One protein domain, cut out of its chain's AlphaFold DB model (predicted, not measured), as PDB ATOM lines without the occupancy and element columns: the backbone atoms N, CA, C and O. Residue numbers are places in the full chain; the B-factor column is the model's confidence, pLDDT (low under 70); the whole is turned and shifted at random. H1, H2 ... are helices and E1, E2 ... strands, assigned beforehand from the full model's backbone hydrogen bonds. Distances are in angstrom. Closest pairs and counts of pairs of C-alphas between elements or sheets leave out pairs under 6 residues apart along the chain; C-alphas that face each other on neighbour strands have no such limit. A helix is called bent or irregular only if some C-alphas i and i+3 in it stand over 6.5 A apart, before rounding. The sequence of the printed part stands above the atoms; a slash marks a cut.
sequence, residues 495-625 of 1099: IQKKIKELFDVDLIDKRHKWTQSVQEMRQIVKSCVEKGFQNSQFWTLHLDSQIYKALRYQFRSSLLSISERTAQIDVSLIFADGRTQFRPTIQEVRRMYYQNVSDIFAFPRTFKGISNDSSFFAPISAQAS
ATOM      1  N   ILE A 495       9.282 -14.205   6.579       89.00
ATOM      2  CA  ILE A 495       8.853 -14.734   7.883       89.00
ATOM      3  C   ILE A 495       9.419 -13.884   9.028       89.00
ATOM      4  O   ILE A 495       8.679 -13.506   9.931       89.00
ATOM      5  N   GLN A 496      10.704 -13.520   8.991       88.19
ATOM      6  CA  GLN A 496      11.307 -12.657  10.011       88.19
ATOM      7  C   GLN A 496      10.634 -11.282  10.086       88.19
ATOM      8  O   GLN A 496      10.471 -10.758  11.186       88.19
ATOM      9  N   LYS A 497      10.215 -10.705   8.953       90.06
ATOM     10  CA  LYS A 497       9.444  -9.456   8.936       90.06
ATOM     11  C   LYS A 497       8.103  -9.624   9.655       90.06
ATOM     12  O   LYS A 497       7.800  -8.822  10.531       90.06
ATOM     13  N   LYS A 498       7.368 -10.710   9.383       88.62
ATOM     14  CA  LYS A 498       6.117 -11.026  10.097       88.62
ATOM     15  C   LYS A 498       6.336 -11.235  11.597       88.62
ATOM     16  O   LYS A 498       5.548 -10.761  12.403       88.62
ATOM     17  N   ILE A 499       7.427 -11.893  11.996       90.88
ATOM     18  CA  ILE A 499       7.772 -12.062  13.419       90.88
ATOM     19  C   ILE A 499       8.097 -10.714  14.076       90.88
ATOM     20  O   ILE A 499       7.717 -10.502  15.221       90.88
ATOM     21  N   LYS A 500       8.769  -9.794  13.372       89.25
ATOM     22  CA  LYS A 500       9.010  -8.432  13.877       89.25
ATOM     23  C   LYS A 500       7.704  -7.671  14.082       89.25
ATOM     24  O   LYS A 500       7.533  -7.082  15.138       89.25
ATOM     25  N   GLU A 501       6.776  -7.751  13.131       88.94
ATOM     26  CA  GLU A 501       5.447  -7.131  13.253       88.94
ATOM     27  C   GLU A 501       4.682  -7.653  14.482       88.94
ATOM     28  O   GLU A 501       3.980  -6.890  15.136       88.94
ATOM     29  N   LEU A 502       4.867  -8.925  14.863       88.38
ATOM     30  CA  LEU A 502       4.233  -9.496  16.055       88.38
ATOM     31  C   LEU A 502       4.689  -8.868  17.384       88.38
ATOM     32  O   LEU A 502       3.933  -8.945  18.347       88.38
ATOM     33  N   PHE A 503       5.859  -8.222  17.462       86.88
ATOM     34  CA  PHE A 503       6.272  -7.512  18.686       86.88
ATOM     35  C   PHE A 503       5.386  -6.300  19.007       86.88
ATOM     36  O   PHE A 503       5.312  -5.911  20.168       86.88
ATOM     37  N   ASP A 504       4.700  -5.741  18.008       84.88
ATOM     38  CA  ASP A 504       3.803  -4.590  18.169       84.88
ATOM     39  C   ASP A 504       2.321  -5.009  18.241       84.88
ATOM     40  O   ASP A 504       1.423  -4.184  18.441       84.88
ATOM     41  N   VAL A 505       2.024  -6.301  18.050       84.38
ATOM     42  CA  VAL A 505       0.655  -6.820  18.054       84.38
ATOM     43  C   VAL A 505       0.281  -7.274  19.447       84.38
ATOM     44  O   VAL A 505       0.757  -8.287  19.948       84.38
ATOM     45  N   ASP A 506      -0.676  -6.578  20.038       80.50
ATOM     46  CA  ASP A 506      -1.124  -6.913  21.373       80.50
ATOM     47  C   ASP A 506      -1.908  -8.235  21.495       80.50
ATOM     48  O   ASP A 506      -2.720  -8.588  20.637       80.50
ATOM     49  N   LEU A 507      -1.670  -8.964  22.591       80.75
ATOM     50  CA  LEU A 507      -2.284 -10.264  22.864       80.75
ATOM     51  C   LEU A 507      -3.713 -10.179  23.405       80.75
ATOM     52  O   LEU A 507      -4.424 -11.180  23.323       80.75
ATOM     53  N   ILE A 508      -4.135  -9.031  23.944       71.19
ATOM     54  CA  ILE A 508      -5.452  -8.881  24.573       71.19
ATOM     55  C   ILE A 508      -6.520  -8.692  23.494       71.19
ATOM     56  O   ILE A 508      -7.411  -9.525  23.355       71.19
ATOM     57  N   ASP A 509      -6.376  -7.665  22.654       70.31
ATOM     58  CA  ASP A 509      -7.419  -7.301  21.681       70.31
ATOM     59  C   ASP A 509      -7.235  -7.999  20.325       70.31
ATOM     60  O   ASP A 509      -8.180  -8.196  19.561       70.31
ATOM     61  N   LYS A 510      -5.995  -8.376  19.983       78.88
ATOM     62  CA  LYS A 510      -5.616  -8.852  18.641       78.88
ATOM     63  C   LYS A 510      -5.110 -10.298  18.646       78.88
ATOM     64  O   LYS A 510      -4.320 -10.677  17.779       78.88
ATOM     65  N   ARG A 511      -5.630 -11.151  19.541       81.06
ATOM     66  CA  ARG A 511      -5.306 -12.595  19.599       81.06
ATOM     67  C   ARG A 511      -5.501 -13.311  18.255       81.06
ATOM     68  O   ARG A 511      -4.671 -14.132  17.871       81.06
ATOM     69  N   HIS A 512      -6.540 -12.951  17.496       83.69
ATOM     70  CA  HIS A 512      -6.778 -13.493  16.150       83.69
ATOM     71  C   HIS A 512      -5.629 -13.187  15.171       83.69
ATOM     72  O   HIS A 512      -5.264 -14.025  14.345       83.69
ATOM     73  N   LYS A 513      -5.012 -12.000  15.265       85.94
ATOM     74  CA  LYS A 513      -3.897 -11.622  14.383       85.94
ATOM     75  C   LYS A 513      -2.655 -12.469  14.643       85.94
ATOM     76  O   LYS A 513      -1.952 -12.804  13.693       85.94
ATOM     77  N   TRP A 514      -2.416 -12.865  15.895       88.75
ATOM     78  CA  TRP A 514      -1.353 -13.812  16.238       88.75
ATOM     79  C   TRP A 514      -1.582 -15.174  15.582       88.75
ATOM     80  O   TRP A 514      -0.688 -15.686  14.911       88.75
ATOM     81  N   THR A 515      -2.784 -15.742  15.713       85.69
ATOM     82  CA  THR A 515      -3.110 -17.035  15.088       85.69
ATOM     83  C   THR A 515      -3.042 -16.973  13.564       85.69
ATOM     84  O   THR A 515      -2.481 -17.878  12.949       85.69
ATOM     85  N   GLN A 516      -3.528 -15.885  12.959       88.94
ATOM     86  CA  GLN A 516      -3.473 -15.667  11.513       88.94
ATOM     87  C   GLN A 516      -2.028 -15.542  11.010       88.94
ATOM     88  O   GLN A 516      -1.640 -16.246  10.080       88.94
ATOM     89  N   SER A 517      -1.202 -14.710  11.648       87.44
ATOM     90  CA  SER A 517       0.194 -14.500  11.233       87.44
ATOM     91  C   SER A 517       0.998 -15.799  11.300       87.44
ATOM     92  O   SER A 517       1.783 -16.099  10.403       87.44
ATOM     93  N   VAL A 518       0.775 -16.613  12.336       88.56
ATOM     94  CA  VAL A 518       1.405 -17.935  12.472       88.56
ATOM     95  C   VAL A 518       0.892 -18.908  11.416       88.56
ATOM     96  O   VAL A 518       1.681 -19.671  10.862       88.56
ATOM     97  N   GLN A 519      -0.398 -18.876  11.086       88.69
ATOM     98  CA  GLN A 519      -0.958 -19.698  10.015       88.69
ATOM     99  C   GLN A 519      -0.368 -19.333   8.647       88.69
ATOM    100  O   GLN A 519      -0.002 -20.228   7.886       88.69
ATOM    101  N   GLU A 520      -0.195 -18.046   8.356       88.62
ATOM    102  CA  GLU A 520       0.478 -17.577   7.143       88.62
ATOM    103  C   GLU A 520       1.955 -18.005   7.120       88.62
ATOM    104  O   GLU A 520       2.447 -18.475   6.095       88.62
ATOM    105  N   MET A 521       2.667 -17.924   8.251       89.31
ATOM    106  CA  MET A 521       4.038 -18.443   8.360       89.31
ATOM    107  C   MET A 521       4.100 -19.959   8.118       89.31
ATOM    108  O   MET A 521       4.970 -20.426   7.384       89.31
ATOM    109  N   ARG A 522       3.149 -20.735   8.660       88.44
ATOM    110  CA  ARG A 522       3.029 -22.175   8.377       88.44
ATOM    111  C   ARG A 522       2.769 -22.450   6.900       88.44
ATOM    112  O   ARG A 522       3.334 -23.400   6.371       88.44
ATOM    113  N   GLN A 523       1.944 -21.643   6.232       88.00
ATOM    114  CA  GLN A 523       1.689 -21.778   4.794       88.00
ATOM    115  C   GLN A 523       2.956 -21.532   3.967       88.00
ATOM    116  O   GLN A 523       3.233 -22.313   3.060       88.00
ATOM    117  N   ILE A 524       3.763 -20.521   4.314       86.62
ATOM    118  CA  ILE A 524       5.051 -20.257   3.649       86.62
ATOM    119  C   ILE A 524       5.997 -21.453   3.821       86.62
ATOM    120  O   ILE A 524       6.568 -21.945   2.847       86.62
ATOM    121  N   VAL A 525       6.121 -21.975   5.047       85.38
ATOM    122  CA  VAL A 525       6.956 -23.154   5.324       85.38
ATOM    123  C   VAL A 525       6.442 -24.385   4.578       85.38
ATOM    124  O   VAL A 525       7.238 -25.109   3.981       85.38
ATOM    125  N   LYS A 526       5.124 -24.607   4.542       84.56
ATOM    126  CA  LYS A 526       4.507 -25.709   3.795       84.56
ATOM    127  C   LYS A 526       4.786 -25.595   2.292       84.56
ATOM    128  O   LYS A 526       5.204 -26.579   1.693       84.56
ATOM    129  N   SER A 527       4.663 -24.398   1.716       85.00
ATOM    130  CA  SER A 527       5.011 -24.139   0.313       85.00
ATOM    131  C   SER A 527       6.490 -24.424   0.023       85.00
ATOM    132  O   SER A 527       6.822 -24.962  -1.029       85.00
ATOM    133  N   CYS A 528       7.396 -24.125   0.960       80.44
ATOM    134  CA  CYS A 528       8.812 -24.473   0.815       80.44
ATOM    135  C   CYS A 528       9.036 -25.995   0.814       80.44
ATOM    136  O   CYS A 528       9.826 -26.498   0.019       80.44
ATOM    137  N   VAL A 529       8.321 -26.741   1.659       80.00
ATOM    138  CA  VAL A 529       8.394 -28.212   1.676       80.00
ATOM    139  C   VAL A 529       7.825 -28.809   0.381       80.00
ATOM    140  O   VAL A 529       8.436 -29.708  -0.191       80.00
ATOM    141  N   GLU A 530       6.717 -28.270  -0.138       77.69
ATOM    142  CA  GLU A 530       6.109 -28.684  -1.416       77.69
ATOM    143  C   GLU A 530       7.031 -28.431  -2.626       77.69
ATOM    144  O   GLU A 530       7.018 -29.202  -3.581       77.69
ATOM    145  N   LYS A 531       7.890 -27.403  -2.567       74.25
ATOM    146  CA  LYS A 531       8.916 -27.104  -3.588       74.25
ATOM    147  C   LYS A 531      10.129 -28.053  -3.560       74.25
ATOM    148  O   LYS A 531      11.023 -27.898  -4.387       74.25
ATOM    149  N   GLY A 532      10.173 -29.024  -2.642       68.00
ATOM    150  CA  GLY A 532      11.207 -30.066  -2.595       68.00
ATOM    151  C   GLY A 532      12.329 -29.845  -1.574       68.00
ATOM    152  O   GLY A 532      13.282 -30.622  -1.551       68.00
ATOM    153  N   PHE A 533      12.233 -28.836  -0.699       74.12
ATOM    154  CA  PHE A 533      13.213 -28.625   0.372       74.12
ATOM    155  C   PHE A 533      12.969 -29.581   1.553       74.12
ATOM    156  O   PHE A 533      12.063 -29.376   2.364       74.12
ATOM    157  N   GLN A 534      13.787 -30.631   1.661       68.75
ATOM    158  CA  GLN A 534      13.717 -31.624   2.743       68.75
ATOM    159  C   GLN A 534      14.380 -31.112   4.044       68.75
ATOM    160  O   GLN A 534      15.100 -30.121   4.034       68.75
ATOM    161  N   ASN A 535      14.155 -31.776   5.186       73.00
ATOM    162  CA  ASN A 535      14.792 -31.455   6.482       73.00
ATOM    163  C   ASN A 535      14.537 -30.031   7.035       73.00
ATOM    164  O   ASN A 535      15.427 -29.405   7.613       73.00
ATOM    165  N   SER A 536      13.303 -29.528   6.936       77.38
ATOM    166  CA  SER A 536      12.913 -28.200   7.449       77.38
ATOM    167  C   SER A 536      12.850 -28.083   8.984       77.38
ATOM    168  O   SER A 536      12.689 -26.977   9.495       77.38
ATOM    169  N   GLN A 537      13.021 -29.175   9.737       78.62
ATOM    170  CA  GLN A 537      12.861 -29.216  11.202       78.62
ATOM    171  C   GLN A 537      13.760 -28.223  11.958       78.62
ATOM    172  O   GLN A 537      13.308 -27.535  12.868       78.62
ATOM    173  N   PHE A 538      15.034 -28.095  11.572       79.81
ATOM    174  CA  PHE A 538      15.943 -27.137  12.217       79.81
ATOM    175  C   PHE A 538      15.548 -25.683  11.941       79.81
ATOM    176  O   PHE A 538      15.728 -24.813  12.797       79.81
ATOM    177  N   TRP A 539      14.988 -25.419  10.759       84.81
ATOM    178  CA  TRP A 539      14.508 -24.097  10.386       84.81
ATOM    179  C   TRP A 539      13.218 -23.751  11.134       84.81
ATOM    180  O   TRP A 539      13.136 -22.670  11.714       84.81
ATOM    181  N   THR A 540      12.255 -24.674  11.216       84.94
ATOM    182  CA  THR A 540      11.006 -24.456  11.961       84.94
ATOM    183  C   THR A 540      11.253 -24.262  13.455       84.94
ATOM    184  O   THR A 540      10.712 -23.319  14.025       84.94
ATOM    185  N   LEU A 541      12.143 -25.051  14.069       84.38
ATOM    186  CA  LEU A 541      12.544 -24.875  15.471       84.38
ATOM    187  C   LEU A 541      13.223 -23.521  15.723       84.38
ATOM    188  O   LEU A 541      12.966 -22.866  16.735       84.38
ATOM    189  N   HIS A 542      14.080 -23.070  14.803       86.19
ATOM    190  CA  HIS A 542      14.691 -21.747  14.914       86.19
ATOM    191  C   HIS A 542      13.641 -20.633  14.844       86.19
ATOM    192  O   HIS A 542      13.682 -19.700  15.649       86.19
ATOM    193  N   LEU A 543      12.700 -20.726  13.902       87.62
ATOM    194  CA  LEU A 543      11.622 -19.750  13.764       87.62
ATOM    195  C   LEU A 543      10.704 -19.753  14.992       87.62
ATOM    196  O   LEU A 543      10.363 -18.679  15.484       87.62
ATOM    197  N   ASP A 544      10.401 -20.920  15.560       88.62
ATOM    198  CA  ASP A 544       9.661 -21.029  16.819       88.62
ATOM    199  C   ASP A 544      10.403 -20.400  17.992       88.62
ATOM    200  O   ASP A 544       9.780 -19.735  18.816       88.62
ATOM    201  N   SER A 545      11.732 -20.507  18.044       88.12
ATOM    202  CA  SER A 545      12.538 -19.779  19.027       88.12
ATOM    203  C   SER A 545      12.430 -18.256  18.864       88.12
ATOM    204  O   SER A 545      12.417 -17.530  19.861       88.12
ATOM    205  N   GLN A 546      12.304 -17.740  17.636       89.56
ATOM    206  CA  GLN A 546      12.069 -16.305  17.427       89.56
ATOM    207  C   GLN A 546      10.640 -15.898  17.806       89.56
ATOM    208  O   GLN A 546      10.460 -14.888  18.486       89.56
ATOM    209  N   ILE A 547       9.635 -16.706  17.448       90.44
ATOM    210  CA  ILE A 547       8.243 -16.499  17.876       90.44
ATOM    211  C   ILE A 547       8.147 -16.547  19.403       90.44
ATOM    212  O   ILE A 547       7.437 -15.742  19.992       90.44
ATOM    213  N   TYR A 548       8.911 -17.418  20.066       90.25
ATOM    214  CA  TYR A 548       8.964 -17.516  21.523       90.25
ATOM    215  C   TYR A 548       9.431 -16.205  22.152       90.25
ATOM    216  O   TYR A 548       8.855 -15.762  23.143       90.25
ATOM    217  N   LYS A 549      10.446 -15.547  21.575       90.81
ATOM    218  CA  LYS A 549      10.916 -14.240  22.063       90.81
ATOM    219  C   LYS A 549       9.849 -13.159  21.902       90.81
ATOM    220  O   LYS A 549       9.610 -12.424  22.858       90.81
ATOM    221  N   ALA A 550       9.200 -13.102  20.737       90.88
ATOM    222  CA  ALA A 550       8.112 -12.161  20.471       90.88
ATOM    223  C   ALA A 550       6.942 -12.379  21.439       90.88
ATOM    224  O   ALA A 550       6.507 -11.457  22.125       90.88
ATOM    225  N   LEU A 551       6.499 -13.632  21.568       89.62
ATOM    226  CA  LEU A 551       5.405 -14.024  22.443       89.62
ATOM    227  C   LEU A 551       5.734 -13.760  23.913       89.62
ATOM    228  O   LEU A 551       4.886 -13.256  24.633       89.62
ATOM    229  N   ARG A 552       6.959 -14.051  24.373       88.12
ATOM    230  CA  ARG A 552       7.383 -13.793  25.758       88.12
ATOM    231  C   ARG A 552       7.385 -12.301  26.085       88.12
ATOM    232  O   ARG A 552       6.924 -11.930  27.162       88.12
ATOM    233  N   TYR A 553       7.907 -11.466  25.185       89.69
ATOM    234  CA  TYR A 553       7.888 -10.013  25.354       89.69
ATOM    235  C   TYR A 553       6.450  -9.503  25.433       89.69
ATOM    236  O   TYR A 553       6.069  -8.880  26.429       89.69
ATOM    237  N   GLN A 554       5.636  -9.846  24.433       88.56
ATOM    238  CA  GLN A 554       4.272  -9.354  24.370       88.56
ATOM    239  C   GLN A 554       3.424  -9.889  25.521       88.56
ATOM    240  O   GLN A 554       2.649  -9.140  26.093       88.56
ATOM    241  N   PHE A 555       3.612 -11.141  25.937       88.06
ATOM    242  CA  PHE A 555       2.909 -11.727  27.077       88.06
ATOM    243  C   PHE A 555       3.146 -10.938  28.366       88.06
ATOM    244  O   PHE A 555       2.190 -10.607  29.064       88.06
ATOM    245  N   ARG A 556       4.399 -10.568  28.660       87.56
ATOM    246  CA  ARG A 556       4.717  -9.748  29.841       87.56
ATOM    247  C   ARG A 556       4.163  -8.329  29.711       87.56
ATOM    248  O   ARG A 556       3.583  -7.826  30.667       87.56
ATOM    249  N   SER A 557       4.306  -7.714  28.538       85.56
ATOM    250  CA  SER A 557       3.793  -6.367  28.261       85.56
ATOM    251  C   SER A 557       2.264  -6.297  28.394       85.56
ATOM    252  O   SER A 557       1.729  -5.471  29.135       85.56
ATOM    253  N   SER A 558       1.551  -7.234  27.764       84.06
ATOM    254  CA  SER A 558       0.096  -7.349  27.832       84.06
ATOM    255  C   SER A 558      -0.378  -7.573  29.269       84.06
ATOM    256  O   SER A 558      -1.272  -6.853  29.711       84.06
ATOM    257  N   LEU A 559       0.253  -8.480  30.027       83.81
ATOM    258  CA  LEU A 559      -0.088  -8.703  31.436       83.81
ATOM    259  C   LEU A 559       0.073  -7.435  32.281       83.81
ATOM    260  O   LEU A 559      -0.853  -7.083  33.000       83.81
ATOM    261  N   LEU A 560       1.189  -6.710  32.166       83.12
ATOM    262  CA  LEU A 560       1.390  -5.461  32.912       83.12
ATOM    263  C   LEU A 560       0.332  -4.406  32.552       83.12
ATOM    264  O   LEU A 560      -0.234  -3.758  33.435       83.12
ATOM    265  N   SER A 561       0.009  -4.296  31.261       82.12
ATOM    266  CA  SER A 561      -0.944  -3.305  30.760       82.12
ATOM    267  C   SER A 561      -2.407  -3.598  31.119       82.12
ATOM    268  O   SER A 561      -3.220  -2.681  31.084       82.12
ATOM    269  N   ILE A 562      -2.780  -4.831  31.496       81.44
ATOM    270  CA  ILE A 562      -4.193  -5.194  31.739       81.44
ATOM    271  C   ILE A 562      -4.826  -4.375  32.867       81.44
ATOM    272  O   ILE A 562      -6.005  -4.045  32.831       81.44
ATOM    273  N   SER A 563      -4.024  -4.028  33.874       75.38
ATOM    274  CA  SER A 563      -4.468  -3.244  35.027       75.38
ATOM    275  C   SER A 563      -4.578  -1.742  34.732       75.38
ATOM    276  O   SER A 563      -5.204  -1.011  35.499       75.38
ATOM    277  N   GLU A 564      -3.963  -1.285  33.640       75.62
ATOM    278  CA  GLU A 564      -3.861   0.125  33.242       75.62
ATOM    279  C   GLU A 564      -4.759   0.465  32.049       75.62
ATOM    280  O   GLU A 564      -5.057   1.633  31.813       75.62
ATOM    281  N   ARG A 565      -5.206  -0.542  31.295       74.31
ATOM    282  CA  ARG A 565      -6.087  -0.341  30.148       74.31
ATOM    283  C   ARG A 565      -7.481   0.037  30.586       74.31
ATOM    284  O   ARG A 565      -8.164  -0.742  31.235       74.31
ATOM    285  N   THR A 566      -7.907   1.201  30.132       63.03
ATOM    286  CA  THR A 566      -9.227   1.764  30.387       63.03
ATOM    287  C   THR A 566     -10.345   0.924  29.767       63.03
ATOM    288  O   THR A 566     -10.222   0.495  28.621       63.03
ATOM    289  N   ALA A 567     -11.463   0.791  30.489       61.47
ATOM    290  CA  ALA A 567     -12.757   0.321  29.975       61.47
ATOM    291  C   ALA A 567     -12.799  -1.115  29.412       61.47
ATOM    292  O   ALA A 567     -13.388  -1.358  28.363       61.47
ATOM    293  N   GLN A 568     -12.198  -2.082  30.114       70.25
ATOM    294  CA  GLN A 568     -12.336  -3.504  29.761       70.25
ATOM    295  C   GLN A 568     -13.552  -4.174  30.406       70.25
ATOM    296  O   GLN A 568     -14.083  -5.138  29.858       70.25
ATOM    297  N   ILE A 569     -13.964  -3.704  31.585       78.69
ATOM    298  CA  ILE A 569     -15.100  -4.253  32.327       78.69
ATOM    299  C   ILE A 569     -16.066  -3.106  32.605       78.69
ATOM    300  O   ILE A 569     -15.768  -2.211  33.401       78.69
ATOM    301  N   ASP A 570     -17.208  -3.143  31.927       82.69
ATOM    302  CA  ASP A 570     -18.313  -2.223  32.159       82.69
ATOM    303  C   ASP A 570     -19.101  -2.680  33.388       82.69
ATOM    304  O   ASP A 570     -19.530  -3.834  33.484       82.69
ATOM    305  N   VAL A 571     -19.286  -1.769  34.339       87.12
ATOM    306  CA  VAL A 571     -20.063  -2.002  35.554       87.12
ATOM    307  C   VAL A 571     -21.038  -0.856  35.729       87.12
ATOM    308  O   VAL A 571     -20.640   0.302  35.659       87.12
ATOM    309  N   SER A 572     -22.306  -1.148  35.991       87.62
ATOM    310  CA  SER A 572     -23.260  -0.117  36.384       87.62
ATOM    311  C   SER A 572     -23.367  -0.037  37.902       87.62
ATOM    312  O   SER A 572     -23.448  -1.050  38.602       87.62
ATOM    313  N   LEU A 573     -23.361   1.187  38.422       89.81
ATOM    314  CA  LEU A 573     -23.730   1.478  39.797       89.81
ATOM    315  C   LEU A 573     -25.232   1.763  39.828       89.81
ATOM    316  O   LEU A 573     -25.725   2.689  39.182       89.81
ATOM    317  N   ILE A 574     -25.962   0.953  40.585       88.94
ATOM    318  CA  ILE A 574     -27.412   1.039  40.734       88.94
ATOM    319  C   ILE A 574     -27.721   1.424  42.174       88.94
ATOM    320  O   ILE A 574     -27.073   0.950  43.103       88.94
ATOM    321  N   PHE A 575     -28.727   2.268  42.369       88.00
ATOM    322  CA  PHE A 575     -29.278   2.538  43.689       88.00
ATOM    323  C   PHE A 575     -30.605   1.786  43.841       88.00
ATOM    324  O   PHE A 575     -31.599   2.152  43.214       88.00
ATOM    325  N   ALA A 576     -30.599   0.705  44.623       80.88
ATOM    326  CA  ALA A 576     -31.738  -0.189  44.829       80.88
ATOM    327  C   ALA A 576     -31.841  -0.599  46.306       80.88
ATOM    328  O   ALA A 576     -30.822  -0.776  46.976       80.88
ATOM    329  N   ASP A 577     -33.067  -0.726  46.819       77.75
ATOM    330  CA  ASP A 577     -33.359  -1.084  48.220       77.75
ATOM    331  C   ASP A 577     -32.635  -0.195  49.251       77.75
ATOM    332  O   ASP A 577     -32.150  -0.653  50.286       77.75
ATOM    333  N   GLY A 578     -32.495   1.097  48.933       76.50
ATOM    334  CA  GLY A 578     -31.814   2.073  49.789       76.50
ATOM    335  C   GLY A 578     -30.299   1.874  49.912       76.50
ATOM    336  O   GLY A 578     -29.684   2.418  50.830       76.50
ATOM    337  N   ARG A 579     -29.686   1.098  49.011       83.94
ATOM    338  CA  ARG A 579     -28.239   0.858  48.965       83.94
ATOM    339  C   ARG A 579     -27.699   1.021  47.551       83.94
ATOM    340  O   ARG A 579     -28.367   0.723  46.562       83.94
ATOM    341  N   THR A 580     -26.458   1.470  47.452       86.88
ATOM    342  CA  THR A 580     -25.710   1.425  46.201       86.88
ATOM    343  C   THR A 580     -25.213   0.000  45.981       86.88
ATOM    344  O   THR A 580     -24.682  -0.637  46.888       86.88
ATOM    345  N   GLN A 581     -25.415  -0.535  44.785       86.62
ATOM    346  CA  GLN A 581     -25.015  -1.886  44.416       86.62
ATOM    347  C   GLN A 581     -24.382  -1.857  43.030       86.62
ATOM    348  O   GLN A 581     -24.865  -1.179  42.124       86.62
ATOM    349  N   PHE A 582     -23.302  -2.612  42.857       87.81
ATOM    350  CA  PHE A 582     -22.695  -2.809  41.547       87.81
ATOM    351  C   PHE A 582     -23.380  -3.943  40.795       87.81
ATOM    352  O   PHE A 582     -23.685  -4.990  41.375       87.81
ATOM    353  N   ARG A 583     -23.569  -3.748  39.492       85.56
ATOM    354  CA  ARG A 583     -24.030  -4.773  38.562       85.56
ATOM    355  C   ARG A 583     -23.067  -4.836  37.370       85.56
ATOM    356  O   ARG A 583     -23.032  -3.893  36.583       85.56
ATOM    357  N   PRO A 584     -22.297  -5.923  37.195       87.62
ATOM    358  CA  PRO A 584     -22.198  -7.124  38.038       87.62
ATOM    359  C   PRO A 584     -21.685  -6.844  39.460       87.62
ATOM    360  O   PRO A 584     -21.064  -5.814  39.716       87.62
ATOM    361  N   THR A 585     -21.939  -7.766  40.389       88.56
ATOM    362  CA  THR A 585     -21.495  -7.637  41.787       88.56
ATOM    363  C   THR A 585     -19.972  -7.578  41.882       88.56
ATOM    364  O   THR A 585     -19.254  -8.067  41.012       88.56
ATOM    365  N   ILE A 586     -19.435  -7.054  42.986       86.75
ATOM    366  CA  ILE A 586     -17.979  -6.938  43.133       86.75
ATOM    367  C   ILE A 586     -17.241  -8.284  43.065       86.75
ATOM    368  O   ILE A 586     -16.108  -8.356  42.588       86.75
ATOM    369  N   GLN A 587     -17.887  -9.366  43.508       87.06
ATOM    370  CA  GLN A 587     -17.337 -10.717  43.417       87.06
ATOM    371  C   GLN A 587     -17.271 -11.193  41.963       87.06
ATOM    372  O   GLN A 587     -16.274 -11.791  41.556       87.06
ATOM    373  N   GLU A 588     -18.297 -10.888  41.169       88.50
ATOM    374  CA  GLU A 588     -18.325 -11.177  39.735       88.50
ATOM    375  C   GLU A 588     -17.308 -10.325  38.978       88.50
ATOM    376  O   GLU A 588     -16.574 -10.863  38.160       88.50
ATOM    377  N   VAL A 589     -17.180  -9.035  39.306       87.06
ATOM    378  CA  VAL A 589     -16.166  -8.141  38.727       87.06
ATOM    379  C   VAL A 589     -14.754  -8.657  39.019       87.06
ATOM    380  O   VAL A 589     -13.934  -8.765  38.105       87.06
ATOM    381  N   ARG A 590     -14.475  -9.065  40.266       88.94
ATOM    382  CA  ARG A 590     -13.202  -9.704  40.638       88.94
ATOM    383  C   ARG A 590     -12.978 -10.995  39.846       88.94
ATOM    384  O   ARG A 590     -11.889 -11.205  39.315       88.94
ATOM    385  N   ARG A 591     -14.006 -11.842  39.714       88.06
ATOM    386  CA  ARG A 591     -13.943 -13.082  38.924       88.06
ATOM    387  C   ARG A 591     -13.657 -12.803  37.449       88.06
ATOM    388  O   ARG A 591     -12.798 -13.470  36.888       88.06
ATOM    389  N   MET A 592     -14.329 -11.827  36.840       85.62
ATOM    390  CA  MET A 592     -14.112 -11.421  35.447       85.62
ATOM    391  C   MET A 592     -12.684 -10.921  35.233       85.62
ATOM    392  O   MET A 592     -12.014 -11.362  34.302       85.62
ATOM    393  N   TYR A 593     -12.179 -10.069  36.131       86.88
ATOM    394  CA  TYR A 593     -10.798  -9.597  36.068       86.88
ATOM    395  C   TYR A 593      -9.796 -10.760  36.155       86.88
ATOM    396  O   TYR A 593      -8.900 -10.881  35.320       86.88
ATOM    397  N   TYR A 594      -9.980 -11.672  37.113       87.69
ATOM    398  CA  TYR A 594      -9.106 -12.837  37.268       87.69
ATOM    399  C   TYR A 594      -9.205 -13.813  36.097       87.69
ATOM    400  O   TYR A 594      -8.199 -14.417  35.726       87.69
ATOM    401  N   GLN A 595     -10.388 -13.955  35.502       85.56
ATOM    402  CA  GLN A 595     -10.599 -14.780  34.323       85.56
ATOM    403  C   GLN A 595      -9.874 -14.195  33.108       85.56
ATOM    404  O   GLN A 595      -9.160 -14.934  32.442       85.56
ATOM    405  N   ASN A 596      -9.916 -12.875  32.898       82.81
ATOM    406  CA  ASN A 596      -9.147 -12.217  31.836       82.81
ATOM    407  C   ASN A 596      -7.630 -12.431  32.005       82.81
ATOM    408  O   ASN A 596      -6.929 -12.738  31.038       82.81
ATOM    409  N   VAL A 597      -7.114 -12.334  33.239       85.38
ATOM    410  CA  VAL A 597      -5.702 -12.641  33.546       85.38
ATOM    411  C   VAL A 597      -5.389 -14.124  33.284       85.38
ATOM    412  O   VAL A 597      -4.363 -14.448  32.682       85.38
ATOM    413  N   SER A 598      -6.288 -15.028  33.683       84.50
ATOM    414  CA  SER A 598      -6.159 -16.476  33.478       84.50
ATOM    415  C   SER A 598      -6.188 -16.870  31.995       84.50
ATOM    416  O   SER A 598      -5.404 -17.717  31.564       84.50
ATOM    417  N   ASP A 599      -7.046 -16.246  31.193       82.38
ATOM    418  CA  ASP A 599      -7.176 -16.523  29.760       82.38
ATOM    419  C   ASP A 599      -5.908 -16.122  28.997       82.38
ATOM    420  O   ASP A 599      -5.439 -16.863  28.125       82.38
ATOM    421  N   ILE A 600      -5.294 -14.994  29.376       81.94
ATOM    422  CA  ILE A 600      -3.984 -14.587  28.857       81.94
ATOM    423  C   ILE A 600      -2.919 -15.586  29.315       81.94
ATOM    424  O   ILE A 600      -2.135 -16.058  28.492       81.94
ATOM    425  N   PHE A 601      -2.914 -15.984  30.590       82.00
ATOM    426  CA  PHE A 601      -1.969 -16.970  31.127       82.00
ATOM    427  C   PHE A 601      -2.030 -18.334  30.416       82.00
ATOM    428  O   PHE A 601      -0.995 -18.983  30.216       82.00
ATOM    429  N   ALA A 602      -3.225 -18.762  30.001       83.94
ATOM    430  CA  ALA A 602      -3.451 -19.993  29.249       83.94
ATOM    431  C   ALA A 602      -3.032 -19.890  27.770       83.94
ATOM    432  O   ALA A 602      -2.837 -20.920  27.110       83.94
ATOM    433  N   PHE A 603      -2.857 -18.677  27.231       84.00
ATOM    434  CA  PHE A 603      -2.543 -18.481  25.818       84.00
ATOM    435  C   PHE A 603      -1.214 -19.132  25.399       84.00
ATOM    436  O   PHE A 603      -1.258 -19.964  24.495       84.00
ATOM    437  N   PRO A 604      -0.059 -18.906  26.062       84.62
ATOM    438  CA  PRO A 604       1.193 -19.566  25.678       84.62
ATOM    439  C   PRO A 604       1.163 -21.099  25.764       84.62
ATOM    440  O   PRO A 604       1.917 -21.760  25.060       84.62
ATOM    441  N   ARG A 605       0.288 -21.685  26.597       81.56
ATOM    442  CA  ARG A 605       0.130 -23.149  26.716       81.56
ATOM    443  C   ARG A 605      -0.677 -23.757  25.571       81.56
ATOM    444  O   ARG A 605      -0.454 -24.901  25.194       81.56
ATOM    445  N   THR A 606      -1.642 -23.002  25.053       81.12
ATOM    446  CA  THR A 606      -2.512 -23.420  23.940       81.12
ATOM    447  C   THR A 606      -1.964 -22.993  22.580       81.12
ATOM    448  O   THR A 606      -2.394 -23.505  21.544       81.12
ATOM    449  N   PHE A 607      -1.001 -22.071  22.574       84.31
ATOM    450  CA  PHE A 607      -0.363 -21.559  21.379       84.31
ATOM    451  C   PHE A 607       0.460 -22.644  20.680       84.31
ATOM    452  O   PHE A 607       1.304 -23.313  21.272       84.31
ATOM    453  N   LYS A 608       0.216 -22.794  19.379       82.62
ATOM    454  CA  LYS A 608       0.973 -23.685  18.500       82.62
ATOM    455  C   LYS A 608       1.802 -22.820  17.561       82.62
ATOM    456  O   LYS A 608       1.227 -21.985  16.862       82.62
ATOM    457  N   GLY A 609       3.112 -23.038  17.525       82.62
ATOM    458  CA  GLY A 609       4.042 -22.327  16.644       82.62
ATOM    459  C   GLY A 609       3.999 -22.832  15.205       82.62
ATOM    460  O   GLY A 609       2.972 -23.303  14.725       82.62
ATOM    461  N   ILE A 610       5.106 -22.720  14.490       81.69
ATOM    462  CA  ILE A 610       5.314 -23.279  13.154       81.69
ATOM    463  C   ILE A 610       5.549 -24.792  13.243       81.69
ATOM    464  O   ILE A 610       5.041 -25.524  12.393       81.69
ATOM    465  N   SER A 611       6.258 -25.272  14.270       75.25
ATOM    466  CA  SER A 611       6.245 -26.689  14.636       75.25
ATOM    467  C   SER A 611       4.921 -27.058  15.310       75.25
ATOM    468  O   SER A 611       4.250 -26.237  15.942       75.25
ATOM    469  N   ASN A 612       4.520 -28.319  15.156       66.06
ATOM    470  CA  ASN A 612       3.287 -28.832  15.754       66.06
ATOM    471  C   ASN A 612       3.406 -29.059  17.277       66.06
ATOM    472  O   ASN A 612       2.403 -29.398  17.910       66.06
ATOM    473  N   ASP A 613       4.587 -28.837  17.865       70.00
ATOM    474  CA  ASP A 613       4.865 -29.065  19.282       70.00
ATOM    475  C   ASP A 613       4.414 -27.870  20.134       70.00
ATOM    476  O   ASP A 613       5.095 -26.853  20.273       70.00
ATOM    477  N   SER A 614       3.242 -27.994  20.757       63.78
ATOM    478  CA  SER A 614       2.684 -26.969  21.656       63.78
ATOM    479  C   SER A 614       3.442 -26.819  22.981       63.78
ATOM    480  O   SER A 614       3.276 -25.826  23.685       63.78
ATOM    481  N   SER A 615       4.281 -27.791  23.351       72.12
ATOM    482  CA  SER A 615       5.023 -27.794  24.619       72.12
ATOM    483  C   SER A 615       6.146 -26.753  24.671       72.12
ATOM    484  O   SER A 615       6.540 -26.347  25.763       72.12
ATOM    485  N   PHE A 616       6.629 -26.275  23.520       80.81
ATOM    486  CA  PHE A 616       7.759 -25.344  23.445       80.81
ATOM    487  C   PHE A 616       7.457 -23.961  24.053       80.81
ATOM    488  O   PHE A 616       8.337 -23.326  24.633       80.81
ATOM    489  N   PHE A 617       6.205 -23.498  23.972       85.38
ATOM    490  CA  PHE A 617       5.793 -22.167  24.443       85.38
ATOM    491  C   PHE A 617       5.252 -22.162  25.883       85.38
ATOM    492  O   PHE A 617       5.256 -21.120  26.540       85.38
ATOM    493  N   ALA A 618       4.866 -23.322  26.421       83.69
ATOM    494  CA  ALA A 618       4.325 -23.461  27.776       83.69
ATOM    495  C   ALA A 618       5.230 -22.919  28.915       83.69
ATOM    496  O   ALA A 618       4.683 -22.356  29.871       83.69
ATOM    497  N   PRO A 619       6.580 -23.004  28.849       85.88
ATOM    498  CA  PRO A 619       7.463 -22.444  29.877       85.88
ATOM    499  C   PRO A 619       7.368 -20.921  30.044       85.88
ATOM    500  O   PRO A 619       7.749 -20.411  31.096       85.88
ATOM    501  N   ILE A 620       6.851 -20.184  29.049       85.56
ATOM    502  CA  ILE A 620       6.679 -18.721  29.130       85.56
ATOM    503  C   ILE A 620       5.775 -18.352  30.309       85.56
ATOM    504  O   ILE A 620       6.112 -17.458  31.083       85.56
ATOM    505  N   SER A 621       4.663 -19.074  30.477       81.19
ATOM    506  CA  SER A 621       3.715 -18.838  31.568       81.19
ATOM    507  C   SER A 621       4.360 -19.088  32.938       81.19
ATOM    508  O   SER A 621       4.117 -18.339  33.877       81.19
ATOM    509  N   ALA A 622       5.227 -20.101  33.061       81.56
ATOM    510  CA  ALA A 622       5.904 -20.424  34.323       81.56
ATOM    511  C   ALA A 622       6.938 -19.362  34.744       81.56
ATOM    512  O   ALA A 622       7.137 -19.135  35.933       81.56
ATOM    513  N   GLN A 623       7.574 -18.686  33.783       81.62
ATOM    514  CA  GLN A 623       8.603 -17.667  34.036       81.62
ATOM    515  C   GLN A 623       8.045 -16.264  34.343       81.62
ATOM    516  O   GLN A 623       8.823 -15.330  34.540       81.62
ATOM    517  N   ALA A 624       6.725 -16.076  34.324       81.31
ATOM    518  CA  ALA A 624       6.076 -14.778  34.534       81.31
ATOM    519  C   ALA A 624       5.363 -14.654  35.890       81.31
ATOM    520  O   ALA A 624       4.478 -13.813  36.037       81.31
ATOM    521  N   SER A 625       5.718 -15.487  36.872       81.31
ATOM    522  CA  SER A 625       5.106 -15.483  38.209       81.31
ATOM    523  C   SER A 625       5.206 -14.130  38.922       81.31
ATOM    524  O   SER A 625       4.261 -13.717  39.589       81.31
TER     525      SER A 625
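AT A GLANCE: This is residues 495 to 625 of the 1099 residues of an uncharacterized protein of Trichomonas vaginalis (UniProt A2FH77). The model is a long, slim rod: the two-stranded hairpin E1 E2 makes one end, with its tip, residues 575 to 580, sticking out free, and three nearly parallel helices, H1, H2 and H3, make the other end. H4 bridges the two, running from the hairpin to lie side by side with the later part of H3, and the short H5 packs on H4. The printed part has 131 residues, with five named helices and two named strands in the order H1 H2 H3 E1 E2 H4 H5; the sheet is E1 - E2, antiparallel, and the class is mostly helix. The whole is loose, with a radius of gyration of the C-alphas of 19.5 A, and spans 75 by 24 by 20 A.

IN THESE COORDINATES: Find C-alpha 569 at (-15.100, -4.253, 32.327); from there strand E1, residues 569 to 576, runs 21.2 A. Strand E2, residues 579 to 583, comes back over 12.6 A. Helix H4, residues 586 to 606, follows with 29.7 A; it has a kink of 27 degrees near residue 600 and is only just irregular, with C-alphas 601 and 604 6.8 A apart. H5, residues 619 to 622, covers 5.1 A. Look back to C-alpha 495 at (8.853, -14.734, 7.883) for H1, residues 495 to 502, 10.8 A; then come H2, residues 511 to 530, 28.8 A, and H3, residues 537 to 561, 35.3 A, with C-alpha 561 at (-0.944, -3.305, 30.760).

HOW THE PARTS SIT: Begin at the hairpin E1 and E2, antiparallel at 152 degrees, where N 574 and O 581 are 2.8 A apart and N 576 and O 579 3.0 A, both within hydrogen-bond range. The closest C-alphas of E1 and H4 are those of Ile 569 and Val 589, 7.6 A apart. Farther along, H4 touches H3 with residues 597 to 604 alone, closest at the C-alphas of Val 597 and Leu 559, 7.2 A, at a shallow tilt of 16 degrees, opposite ways. H4 touches H5 with residues 601 to 605 alone, the closest C-alphas being those of Phe 601 and Ser 621, 6.0 A. H3 touches H1 with residues 546 to 551 alone, Ile 547 to Ile 499 closest by C-alphas at 6.3 A, at a shallow tilt of 9 degrees, the same way. H1 and H2 are a helical hairpin that touches, with the C-alphas of Ile 495 and Met 521 closest at 6.1 A, at a shallow tilt of 2 degrees. H2 and H4 are apart. Every O i to N i+4 pair is within hydrogen-bond range in H1, H2 and H3; in H4 15 of 17 are, and H5 is too short for such a pair.

THE WHOLE: The two C-alphas farthest apart are those of Gly 532 and Gly 578, 75.0 A. The printed part has no cut, and the one long link is H4 to H5, residues 607 to 618. The mean pLDDT of the printed part is 83.2; residues 532, 534, 566 to 567, 612 and 614 are under 70.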